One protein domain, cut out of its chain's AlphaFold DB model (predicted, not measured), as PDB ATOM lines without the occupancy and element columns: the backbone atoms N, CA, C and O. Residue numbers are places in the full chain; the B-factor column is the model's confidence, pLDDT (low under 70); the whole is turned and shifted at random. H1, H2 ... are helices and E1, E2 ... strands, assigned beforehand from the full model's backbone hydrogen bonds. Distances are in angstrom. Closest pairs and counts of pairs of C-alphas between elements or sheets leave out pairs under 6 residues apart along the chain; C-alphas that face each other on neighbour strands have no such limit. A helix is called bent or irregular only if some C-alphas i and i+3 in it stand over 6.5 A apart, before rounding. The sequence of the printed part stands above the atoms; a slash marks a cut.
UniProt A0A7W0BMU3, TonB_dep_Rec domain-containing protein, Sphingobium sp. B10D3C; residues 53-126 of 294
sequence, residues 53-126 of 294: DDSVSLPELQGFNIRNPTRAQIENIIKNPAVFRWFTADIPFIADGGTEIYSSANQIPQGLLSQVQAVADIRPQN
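Overview. This is residues 53 to 126 of the 294 residues of the protein "TonB_dep_Rec domain-containing protein" of Sphingobium sp. B10D3C (UniProt A0A7W0BMU3). This is a loosely joined set of short pieces: strand E2 passes near the middle, with H1 and H2 making a corner on one side of it, while on the other side H3 leads into strand E1. From E1 the backbone runs out to H4 and folds back, bringing residues 100 to 101 beside residues 86 to 87 of E1, antiparallel, before H5 leads to E2. The printed part has 74 residues, with five named helices and two named strands in the order H1 H2 H3 E1 H4 H5 E2; E1 and E2 pair with no named strand. The class is mixed, helices and strands, with 35 residues in named elements, under half. The whole is compact, with a radius of gyration of the C-alphas of 12.4 A, and its C-alphas span 33 by 26 by 20 A.

Along the chain. Find C-alpha 53 at (27.218, 40.360, -9.475), where H1 begins; it takes residues 53 to 57, 5.9 A long. H2, residues 59 to 62, spans 5.0 A. Look next at C-alpha 71, at (39.341, 48.707, -29.062), for the start of H3, residues 71 to 79, 12.0 A. E1, residues 83 to 87, covers 12.9 A. H4, residues 92 to 95, is neither bent nor irregular, but only just: C-alphas 92 and 95 are 6.3 A apart. H5, residues 110 to 113, spans 5.5 A. E2, residues 118 to 121, runs 9.5 A and ends at C-alpha 121, (33.659, 37.542, -17.890).

Arrangement. Start at H1 and H2, which touch only at the corner by their link; their closest C-alphas, of Ser 55 and Leu 61, are 5.2 A apart. From H1 to E2 the closest C-alphas are those of Ser 55 and Ala 120, 6.2 A apart. Further along, residues 66 to 67 pair with residues 118 to 119 of E2, antiparallel. H3 and E1 have their closest C-alphas at Ile 77 and Val 83, 7.0 A apart. H3 and H5 are close but not clearly touching, with C-alphas of Ile 74 and Leu 113 closest at 7.2 A. H4 is apart from H3 and from E2, and E1 is apart from E2. In H1 and H3 each O i to N i+4 pair is within hydrogen-bond range; H2, H4 and H5 are too short for such a pair, and the one O i to N i+3 pair is within range in H2 and H5 but not in H4.

Size, cuts and confidence. Look for the two C-alphas farthest apart at Phe 93 and Asn 126, 36.7 A. The printed part has no cut. The link from H4 to H5, residues 96 to 109, is long. The mean pLDDT of the printed part is 77.0; residues 83 to 99 and residue 103 are under 70.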
ATOM      1  N   ASP A  53      26.768  39.778 -10.739       79.69
ATOM      2  CA  ASP A  53      27.218  40.360  -9.475       79.69
ATOM      3  C   ASP A  53      28.498  39.693  -8.970       79.69
ATOM      4  O   ASP A  53      29.465  40.381  -8.637       79.69
ATOM      5  N   ASP A  54      28.562  38.359  -8.982       78.62
ATOM      6  CA  ASP A  54      29.752  37.627  -8.535       78.62
ATOM      7  C   ASP A  54      30.976  37.978  -9.389       78.62
ATOM      8  O   ASP A  54      32.068  38.182  -8.858       78.62
ATOM      9  N   SER A  55      30.802  38.105 -10.711       80.75
ATOM     10  CA  SER A  55      31.916  38.389 -11.628       80.75
ATOM     11  C   SER A  55      32.578  39.748 -11.398       80.75
ATOM     12  O   SER A  55      33.744  39.933 -11.758       80.75
ATOM     13  N   VAL A  56      31.863  40.700 -10.791       82.56
ATOM     14  CA  VAL A  56      32.380  42.041 -10.488       82.56
ATOM     15  C   VAL A  56      32.665  42.257  -9.006       82.56
ATOM     16  O   VAL A  56      33.470  43.127  -8.689       82.56
ATOM     17  N   SER A  57      32.074  41.479  -8.098       78.50
ATOM     18  CA  SER A  57      32.248  41.644  -6.647       78.50
ATOM     19  C   SER A  57      33.283  40.695  -6.032       78.50
ATOM     20  O   SER A  57      33.955  41.092  -5.081       78.50
ATOM     21  N   LEU A  58      33.472  39.489  -6.583       75.94
ATOM     22  CA  LEU A  58      34.425  38.506  -6.057       75.94
ATOM     23  C   LEU A  58      35.831  38.731  -6.644       75.94
ATOM     24  O   LEU A  58      36.008  38.593  -7.861       75.94
ATOM     25  N   PRO A  59      36.857  39.051  -5.824       79.94
ATOM     26  CA  PRO A  59      38.208  39.367  -6.303       79.94
ATOM     27  C   PRO A  59      38.822  38.312  -7.232       79.94
ATOM     28  O   PRO A  59      39.591  38.629  -8.136       79.94
ATOM     29  N   GLU A  60      38.475  37.048  -7.041       76.12
ATOM     30  CA  GLU A  60      39.085  35.914  -7.733       76.12
ATOM     31  C   GLU A  60      38.403  35.624  -9.063       76.12
ATOM     32  O   GLU A  60      39.017  35.039  -9.954       76.12
ATOM     33  N   LEU A  61      37.171  36.107  -9.230       80.25
ATOM     34  CA  LEU A  61      36.519  36.187 -10.528       80.25
ATOM     35  C   LEU A  61      36.960  37.411 -11.321       80.25
ATOM     36  O   LEU A  61      37.078  37.336 -12.543       80.25
ATOM     37  N   GLN A  62      37.301  38.509 -10.642       83.94
ATOM     38  CA  GLN A  62      37.844  39.688 -11.316       83.94
ATOM     39  C   GLN A  62      39.159  39.402 -12.057       83.94
ATOM     40  O   GLN A  62      39.487  40.130 -12.993       83.94
ATOM     41  N   GLY A  63      39.885  38.336 -11.699       83.69
ATOM     42  CA  GLY A  63      41.056  37.866 -12.444       83.69
ATOM     43  C   GLY A  63      40.750  37.416 -13.882       83.69
ATOM     44  O   GLY A  63      41.649  37.429 -14.720       83.69
ATOM     45  N   PHE A  64      39.498  37.063 -14.192       87.31
ATOM     46  CA  PHE A  64      39.051  36.748 -15.556       87.31
ATOM     47  C   PHE A  64      38.591  37.989 -16.335       87.31
ATOM     48  O   PHE A  64      38.362  37.911 -17.545       87.31
ATOM     49  N   ASN A  65      38.467  39.138 -15.668       90.56
ATOM     50  CA  ASN A  65      37.975  40.368 -16.272       90.56
ATOM     51  C   ASN A  65      39.098  41.127 -16.984       90.56
ATOM     52  O   ASN A  65      40.247  41.160 -16.543       90.56
ATOM     53  N   ILE A  66      38.745  41.826 -18.061       91.75
ATOM     54  CA  ILE A  66      39.660  42.729 -18.762       91.75
ATOM     55  C   ILE A  66      39.364  44.149 -18.293       91.75
ATOM     56  O   ILE A  66      38.305  44.698 -18.602       91.75
ATOM     57  N   ARG A  67      40.299  44.757 -17.562       90.75
ATOM     58  CA  ARG A  67      40.244  46.182 -17.205       90.75
ATOM     59  C   ARG A  67      40.862  47.021 -18.321       90.75
ATOM     60  O   ARG A  67      41.872  46.616 -18.887       90.75
ATOM     61  N   ASN A  68      40.267  48.178 -18.614       90.12
ATOM     62  CA  ASN A  68      40.696  49.102 -19.670       90.12
ATOM     63  C   ASN A  68      40.960  48.393 -21.016       90.12
ATOM     64  O   ASN A  68      42.077  48.454 -21.539       90.12
ATOM     65  N   PRO A  69      39.970  47.664 -21.565       92.25
ATOM     66  CA  PRO A  69      40.160  46.902 -22.790       92.25
ATOM     67  C   PRO A  69      40.491  47.819 -23.972       92.25
ATOM     68  O   PRO A  69      39.896  48.878 -24.170       92.25
ATOM     69  N   THR A  70      41.413  47.373 -24.818       93.19
ATOM     70  CA  THR A  70      41.681  48.018 -26.104       93.19
ATOM     71  C   THR A  70      40.484  47.877 -27.042       93.19
ATOM     72  O   THR A  70      39.713  46.913 -26.967       93.19
ATOM     73  N   ARG A  71      40.372  48.787 -28.016       88.31
ATOM     74  CA  ARG A  71      39.341  48.707 -29.062       88.31
ATOM     75  C   ARG A  71      39.356  47.356 -29.786       88.31
ATOM     76  O   ARG A  71      38.301  46.775 -30.007       88.31
ATOM     77  N   ALA A  72      40.541  46.815 -30.073       90.06
ATOM     78  CA  ALA A  72      40.691  45.507 -30.704       90.06
ATOM     79  C   ALA A  72      40.150  44.356 -29.832       90.06
ATOM     80  O   ALA A  72      39.504  43.447 -30.346       90.06
ATOM     81  N   GLN A  73      40.358  44.395 -28.510       90.69
ATOM     82  CA  GLN A  73      39.806  43.388 -27.593       90.69
ATOM     83  C   GLN A  73      38.274  43.441 -27.542       90.69
ATOM     84  O   GLN A  73      37.629  42.393 -27.612       90.69
ATOM     85  N   ILE A  74      37.694  44.644 -27.479       87.94
ATOM     86  CA  ILE A  74      36.237  44.836 -27.536       87.94
ATOM     87  C   ILE A  74      35.692  44.303 -28.868       87.94
ATOM     88  O   ILE A  74      34.736  43.527 -28.882       87.94
ATOM     89  N   GLU A  75      36.325  44.653 -29.989       86.62
ATOM     90  CA  GLU A  75      35.911  44.190 -31.315       86.62
ATOM     91  C   GLU A  75      36.010  42.673 -31.474       86.62
ATOM     92  O   GLU A  75      35.107  42.074 -32.051       86.62
ATOM     93  N   ASN A  76      37.045  42.027 -30.932       87.12
ATOM     94  CA  ASN A  76      37.176  40.570 -30.972       87.12
ATOM     95  C   ASN A  76      36.049  39.874 -30.200       87.12
ATOM     96  O   ASN A  76      35.506  38.874 -30.669       87.12
ATOM     97  N   ILE A  77      35.647  40.418 -29.049       85.75
ATOM     98  CA  ILE A  77      34.492  39.916 -28.288       85.75
ATOM     99  C   ILE A  77      33.196  40.129 -29.085       85.75
ATOM    100  O   ILE A  77      32.358  39.232 -29.159       85.75
ATOM    101  N   ILE A  78      33.059  41.286 -29.737       81.69
ATOM    102  CA  ILE A  78      31.882  41.672 -30.526       81.69
ATOM    103  C   ILE A  78      31.816  40.992 -31.901       81.69
ATOM    104  O   ILE A  78      30.756  40.906 -32.514       81.69
ATOM    105  N   LYS A  79      32.904  40.466 -32.440       82.62
ATOM    106  CA  LYS A  79      32.864  39.723 -33.707       82.62
ATOM    107  C   LYS A  79      32.775  38.215 -33.478       82.62
ATOM    108  O   LYS A  79      32.498  37.482 -34.419       82.62
ATOM    109  N   ASN A  80      32.931  37.751 -32.235       81.00
ATOM    110  CA  ASN A  80      32.849  36.335 -31.902       81.00
ATOM    111  C   ASN A  80      31.386  35.830 -31.932       81.00
ATOM    112  O   ASN A  80      30.567  36.322 -31.143       81.00
ATOM    113  N   PRO A  81      31.048  34.854 -32.800       74.31
ATOM    114  CA  PRO A  81      29.689  34.323 -32.925       74.31
ATOM    115  C   PRO A  81      29.276  33.389 -31.773       74.31
ATOM    116  O   PRO A  81      28.092  33.134 -31.601       74.31
ATOM    117  N   ALA A  82      30.222  32.891 -30.970       71.94
ATOM    118  CA  ALA A  82      29.971  31.987 -29.839       71.94
ATOM    119  C   ALA A  82      29.809  32.716 -28.488       71.94
ATOM    120  O   ALA A  82      29.719  32.079 -27.434       71.94
ATOM    121  N   VAL A  83      29.814  34.053 -28.506       65.88
ATOM    122  CA  VAL A  83      29.769  34.906 -27.315       65.88
ATOM    123  C   VAL A  83      28.452  35.672 -27.273       65.88
ATOM    124  O   VAL A  83      28.161  36.476 -28.161       65.88
ATOM    125  N   PHE A  84      27.698  35.467 -26.196       65.25
ATOM    126  CA  PHE A  84      26.518  36.256 -25.854       65.25
ATOM    127  C   PHE A  84      26.927  37.512 -25.068       65.25
ATOM    128  O   PHE A  84      27.958  37.512 -24.388       65.25
ATOM    129  N   ARG A  85      26.183  38.615 -25.212       67.38
ATOM    130  CA  ARG A  85      26.657  39.951 -24.817       67.38
ATOM    131  C   ARG A  85      25.600  40.695 -24.037       67.38
ATOM    132  O   ARG A  85      24.482  40.872 -24.508       67.38
ATOM    133  N   TRP A  86      26.017  41.202 -22.890       64.00
ATOM    134  CA  TRP A  86      25.195  42.049 -22.044       64.00
ATOM    135  C   TRP A  86      25.917  43.362 -21.786       64.00
ATOM    136  O   TRP A  86      27.086  43.381 -21.394       64.00
ATOM    137  N   PHE A  87      25.227  44.473 -22.021       60.25
ATOM    138  CA  PHE A  87      25.706  45.790 -21.639       60.25
ATOM    139  C   PHE A  87      24.876  46.248 -20.449       60.25
ATOM    140  O   PHE A  87      23.755  46.720 -20.596       60.25
ATOM    141  N   THR A  88      25.445  46.110 -19.256       54.09
ATOM    142  CA  THR A  88      25.026  46.943 -18.135       54.09
ATOM    143  C   THR A  88      25.794  48.238 -18.248       54.09
ATOM    144  O   THR A  88      27.031  48.254 -18.311       54.09
ATOM    145  N   ALA A  89      25.062  49.324 -18.360       45.91
ATOM    146  CA  ALA A  89      25.659  50.627 -18.354       45.91
ATOM    147  C   ALA A  89      24.747  51.541 -17.552       45.91
ATOM    148  O   ALA A  89      23.574  51.672 -17.888       45.91
ATOM    149  N   ASP A  90      25.309  52.230 -16.562       46.19
ATOM    150  CA  ASP A  90      24.755  53.494 -16.075       46.19
ATOM    151  C   ASP A  90      24.967  54.556 -17.166       46.19
ATOM    152  O   ASP A  90      25.665  55.550 -16.975       46.19
ATOM    153  N   ILE A  91      24.457  54.300 -18.374       51.19
ATOM    154  CA  ILE A  91      24.422  55.261 -19.469       51.19
ATOM    155  C   ILE A  91      22.970  55.711 -19.545       51.19
ATOM    156  O   ILE A  91      22.157  55.037 -20.183       51.19
ATOM    157  N   PRO A  92      22.633  56.844 -18.904       48.50
ATOM    158  CA  PRO A  92      21.250  57.289 -18.741       48.50
ATOM    159  C   PRO A  92      20.507  57.456 -20.070       48.50
ATOM    160  O   PRO A  92      19.290  57.431 -20.102       48.50
ATOM    161  N   PHE A  93      21.238  57.623 -21.175       51.47
ATOM    162  CA  PHE A  93      20.700  58.052 -22.465       51.47
ATOM    163  C   PHE A  93      20.367  56.926 -23.452       51.47
ATOM    164  O   PHE A  93      19.787  57.209 -24.494       51.47
ATOM    165  N   ILE A  94      20.785  55.683 -23.191       54.84
ATOM    166  CA  ILE A  94      20.571  54.566 -24.134       54.84
ATOM    167  C   ILE A  94      19.400  53.678 -23.689       54.84
ATOM    168  O   ILE A  94      18.772  53.061 -24.543       54.84
ATOM    169  N   ALA A  95      19.088  53.656 -22.385       55.41
ATOM    170  CA  ALA A  95      18.080  52.769 -21.797       55.41
ATOM    171  C   ALA A  95      17.497  53.263 -20.458       55.41
ATOM    172  O   ALA A  95      17.116  52.447 -19.623       55.41
ATOM    173  N   ASP A  96      17.522  54.573 -20.182       59.25
ATOM    174  CA  ASP A  96      17.100  55.147 -18.888       59.25
ATOM    175  C   ASP A  96      17.800  54.515 -17.658       59.25
ATOM    176  O   ASP A  96      17.246  54.458 -16.562       59.25
ATOM    177  N   GLY A  97      19.033  54.015 -17.833       59.03
ATOM    178  CA  GLY A  97      19.787  53.292 -16.793       59.03
ATOM    179  C   GLY A  97      19.452  51.797 -16.666       59.03
ATOM    180  O   GLY A  97      19.916  51.138 -15.738       59.03
ATOM    181  N   GLY A  98      18.656  51.244 -17.584       61.47
ATOM    182  CA  GLY A  98      18.342  49.820 -17.679       61.47
ATOM    183  C   GLY A  98      19.466  48.964 -18.278       61.47
ATOM    184  O   GLY A  98      20.403  49.448 -18.913       61.47
ATOM    185  N   THR A  99      19.363  47.646 -18.083       66.56
ATOM    186  CA  THR A  99      20.254  46.668 -18.730       66.56
ATOM    187  C   THR A  99      19.799  46.408 -20.163       66.56
ATOM    188  O   THR A  99      18.669  45.971 -20.364       66.56
ATOM    189  N   GLU A 100      20.694  46.586 -21.137       71.25
ATOM    190  CA  GLU A 100      20.415  46.319 -22.553       71.25
ATOM    191  C   GLU A 100      21.100  45.043 -23.051       71.25
ATOM    192  O   GLU A 100      22.277  44.759 -22.771       71.25
ATOM    193  N   ILE A 101      20.351  44.266 -23.835       71.75
ATOM    194  CA  ILE A 101      20.786  42.983 -24.392       71.75
ATOM    195  C   ILE A 101      20.872  43.112 -25.911       71.75
ATOM    196  O   ILE A 101      19.857  43.224 -26.594       71.75
ATOM    197  N   TYR A 102      22.089  43.026 -26.452       74.56
ATOM    198  CA  TYR A 102      22.321  43.031 -27.896       74.56
ATOM    199  C   TYR A 102      22.662  41.623 -28.384       74.56
ATOM    200  O   TYR A 102      23.713  41.068 -28.052       74.56
ATOM    201  N   SER A 103      21.784  41.063 -29.213       67.31
ATOM    202  CA  SER A 103      21.918  39.709 -29.763       67.31
ATOM    203  C   SER A 103      22.846  39.643 -30.982       67.31
ATOM    204  O   SER A 103      23.240  38.552 -31.390       67.31
ATOM    205  N   SER A 104      23.236  40.784 -31.563       71.69
ATOM    206  CA  SER A 104      24.195  40.842 -32.670       71.69
ATOM    207  C   SER A 104      25.090  42.086 -32.648       71.69
ATOM    208  O   SER A 104      24.758  43.139 -32.111       71.69
ATOM    209  N   ALA A 105      26.274  41.963 -33.256       73.12
ATOM    210  CA  ALA A 105      27.312  42.998 -33.262       73.12
ATOM    211  C   ALA A 105      26.863  44.334 -33.865       73.12
ATOM    212  O   ALA A 105      27.234  45.397 -33.377       73.12
ATOM    213  N   ASN A 106      26.068  44.260 -34.930       79.12
ATOM    214  CA  ASN A 106      25.535  45.405 -35.662       79.12
ATOM    215  C   ASN A 106      24.469  46.190 -34.881       79.12
ATOM    216  O   ASN A 106      24.147  47.300 -35.285       79.12
ATOM    217  N   GLN A 107      23.929  45.638 -33.790       79.12
ATOM    218  CA  GLN A 107      22.954  46.326 -32.940       79.12
ATOM    219  C   GLN A 107      23.619  47.226 -31.894       79.12
ATOM    220  O   GLN A 107      22.954  48.088 -31.330       79.12
ATOM    221  N   ILE A 108      24.915  47.041 -31.626       78.75
ATOM    222  CA  ILE A 108      25.611  47.759 -30.558       78.75
ATOM    223  C   ILE A 108      25.984  49.170 -31.049       78.75
ATOM    224  O   ILE A 108      26.749  49.290 -32.016       78.75
ATOM    225  N   PRO A 109      25.518  50.250 -30.389       82.19
ATOM    226  CA  PRO A 109      25.886  51.613 -30.766       82.19
ATOM    227  C   PRO A 109      27.404  51.829 -30.697       82.19
ATOM    228  O   PRO A 109      28.039  51.536 -29.687       82.19
ATOM    229  N   GLN A 110      28.013  52.396 -31.743       78.44
ATOM    230  CA  GLN A 110      29.476  52.578 -31.787       78.44
ATOM    231  C   GLN A 110      30.004  53.470 -30.651       78.44
ATOM    232  O   GLN A 110      31.071  53.197 -30.102       78.44
ATOM    233  N   GLY A 111      29.237  54.490 -30.251       78.94
ATOM    234  CA  GLY A 111      29.587  55.374 -29.132       78.94
ATOM    235  C   GLY A 111      29.573  54.693 -27.758       78.94
ATOM    236  O   GLY A 111      30.166  55.217 -26.818       78.94
ATOM    237  N   LEU A 112      28.938  53.521 -27.633       77.19
ATOM    238  CA  LEU A 112      28.946  52.709 -26.414       77.19
ATOM    239  C   LEU A 112      30.284  51.977 -26.239       77.19
ATOM    240  O   LEU A 112      30.756  51.782 -25.122       77.19
ATOM    241  N   LEU A 113      30.932  51.605 -27.347       79.19
ATOM    242  CA  LEU A 113      32.173  50.826 -27.331       79.19
ATOM    243  C   LEU A 113      33.341  51.605 -26.728       79.19
ATOM    244  O   LEU A 113      34.163  51.031 -26.022       79.19
ATOM    245  N   SER A 114      33.389  52.918 -26.956       80.31
ATOM    246  CA  SER A 114      34.402  53.800 -26.370       80.31
ATOM    247  C   SER A 114      34.202  54.057 -24.874       80.31
ATOM    248  O   SER A 114      35.090  54.614 -24.240       80.31
ATOM    249  N   GLN A 115      33.057  53.670 -24.304       81.81
ATOM    250  CA  GLN A 115      32.729  53.869 -22.886       81.81
ATOM    251  C   GLN A 115      33.011  52.622 -22.035       81.81
ATOM    252  O   GLN A 115      32.836  52.641 -20.818       81.81
ATOM    253  N   VAL A 116      33.450  51.519 -22.651       81.56
ATOM    254  CA  VAL A 116      33.725  50.272 -21.935       81.56
ATOM    255  C   VAL A 116      35.010  50.405 -21.116       81.56
ATOM    256  O   VAL A 116      36.113  50.322 -21.643       81.56
ATOM    257  N   GLN A 117      34.859  50.542 -19.800       87.12
ATOM    258  CA  GLN A 117      35.986  50.596 -18.857       87.12
ATOM    259  C   GLN A 117      36.436  49.202 -18.390       87.12
ATOM    260  O   GLN A 117      37.591  48.996 -18.020       87.12
ATOM    261  N   ALA A 118      35.531  48.223 -18.431       88.81
ATOM    262  CA  ALA A 118      35.822  46.840 -18.088       88.81
ATOM    263  C   ALA A 118      34.942  45.856 -18.868       88.81
ATOM    264  O   ALA A 118      33.767  46.125 -19.167       88.81
ATOM    265  N   VAL A 119      35.516  44.690 -19.150       88.62
ATOM    266  CA  VAL A 119      34.801  43.492 -19.589       88.62
ATOM    267  C   VAL A 119      34.776  42.513 -18.426       88.62
ATOM    268  O   VAL A 119      35.818  41.965 -18.073       88.62
ATOM    269  N   ALA A 120      33.598  42.292 -17.856       89.44
ATOM    270  CA  ALA A 120      33.373  41.240 -16.880       89.44
ATOM    271  C   ALA A 120      33.077  39.913 -17.594       89.44
ATOM    272  O   ALA A 120      32.225  39.863 -18.487       89.44
ATOM    273  N   ASP A 121      33.807  38.853 -17.259       87.69
ATOM    274  CA  ASP A 121      33.659  37.542 -17.890       87.69
ATOM    275  C   ASP A 121      32.738  36.650 -17.049       87.69
ATOM    276  O   ASP A 121      33.105  36.175 -15.978       87.69
ATOM    277  N   ILE A 122      31.526  36.426 -17.557       88.38
ATOM    278  CA  ILE A 122      30.503  35.563 -16.946       88.38
ATOM    279  C   ILE A 122      30.370  34.232 -17.693       88.38
ATOM    280  O   ILE A 122      29.398  33.499 -17.514       88.38
ATOM    281  N   ARG A 123      31.322  33.903 -18.576       90.06
ATOM    282  CA  ARG A 123      31.390  32.570 -19.185       90.06
ATOM    283  C   ARG A 123      31.766  31.535 -18.117       90.06
ATOM    284  O   ARG A 123      32.330  31.905 -17.091       90.06
ATOM    285  N   PRO A 124      31.511  30.233 -18.339       90.81
ATOM    286  CA  PRO A 124      31.961  29.197 -17.413       90.81
ATOM    287  C   PRO A 124      33.483  29.266 -17.187       90.81
ATOM    288  O   PRO A 124      34.238  29.347 -18.156       90.81
ATOM    289  N   GLN A 125      33.938  29.221 -15.929       89.88
ATOM    290  CA  GLN A 125      35.355  29.306 -15.540       89.88
ATOM    291  C   GLN A 125      35.749  28.147 -14.607       89.88
ATOM    292  O   GLN A 125      34.962  27.732 -13.757       89.88
ATOM    293  N   ASN A 126      36.988  27.650 -14.709       89.50
ATOM    294  CA  ASN A 126      37.568  26.681 -13.765       89.50
ATOM    295  C   ASN A 126      38.165  27.390 -12.536       89.50
ATOM    296  O   ASN A 126      39.384  27.530 -12.441       89.50
TER     297      ASN A 126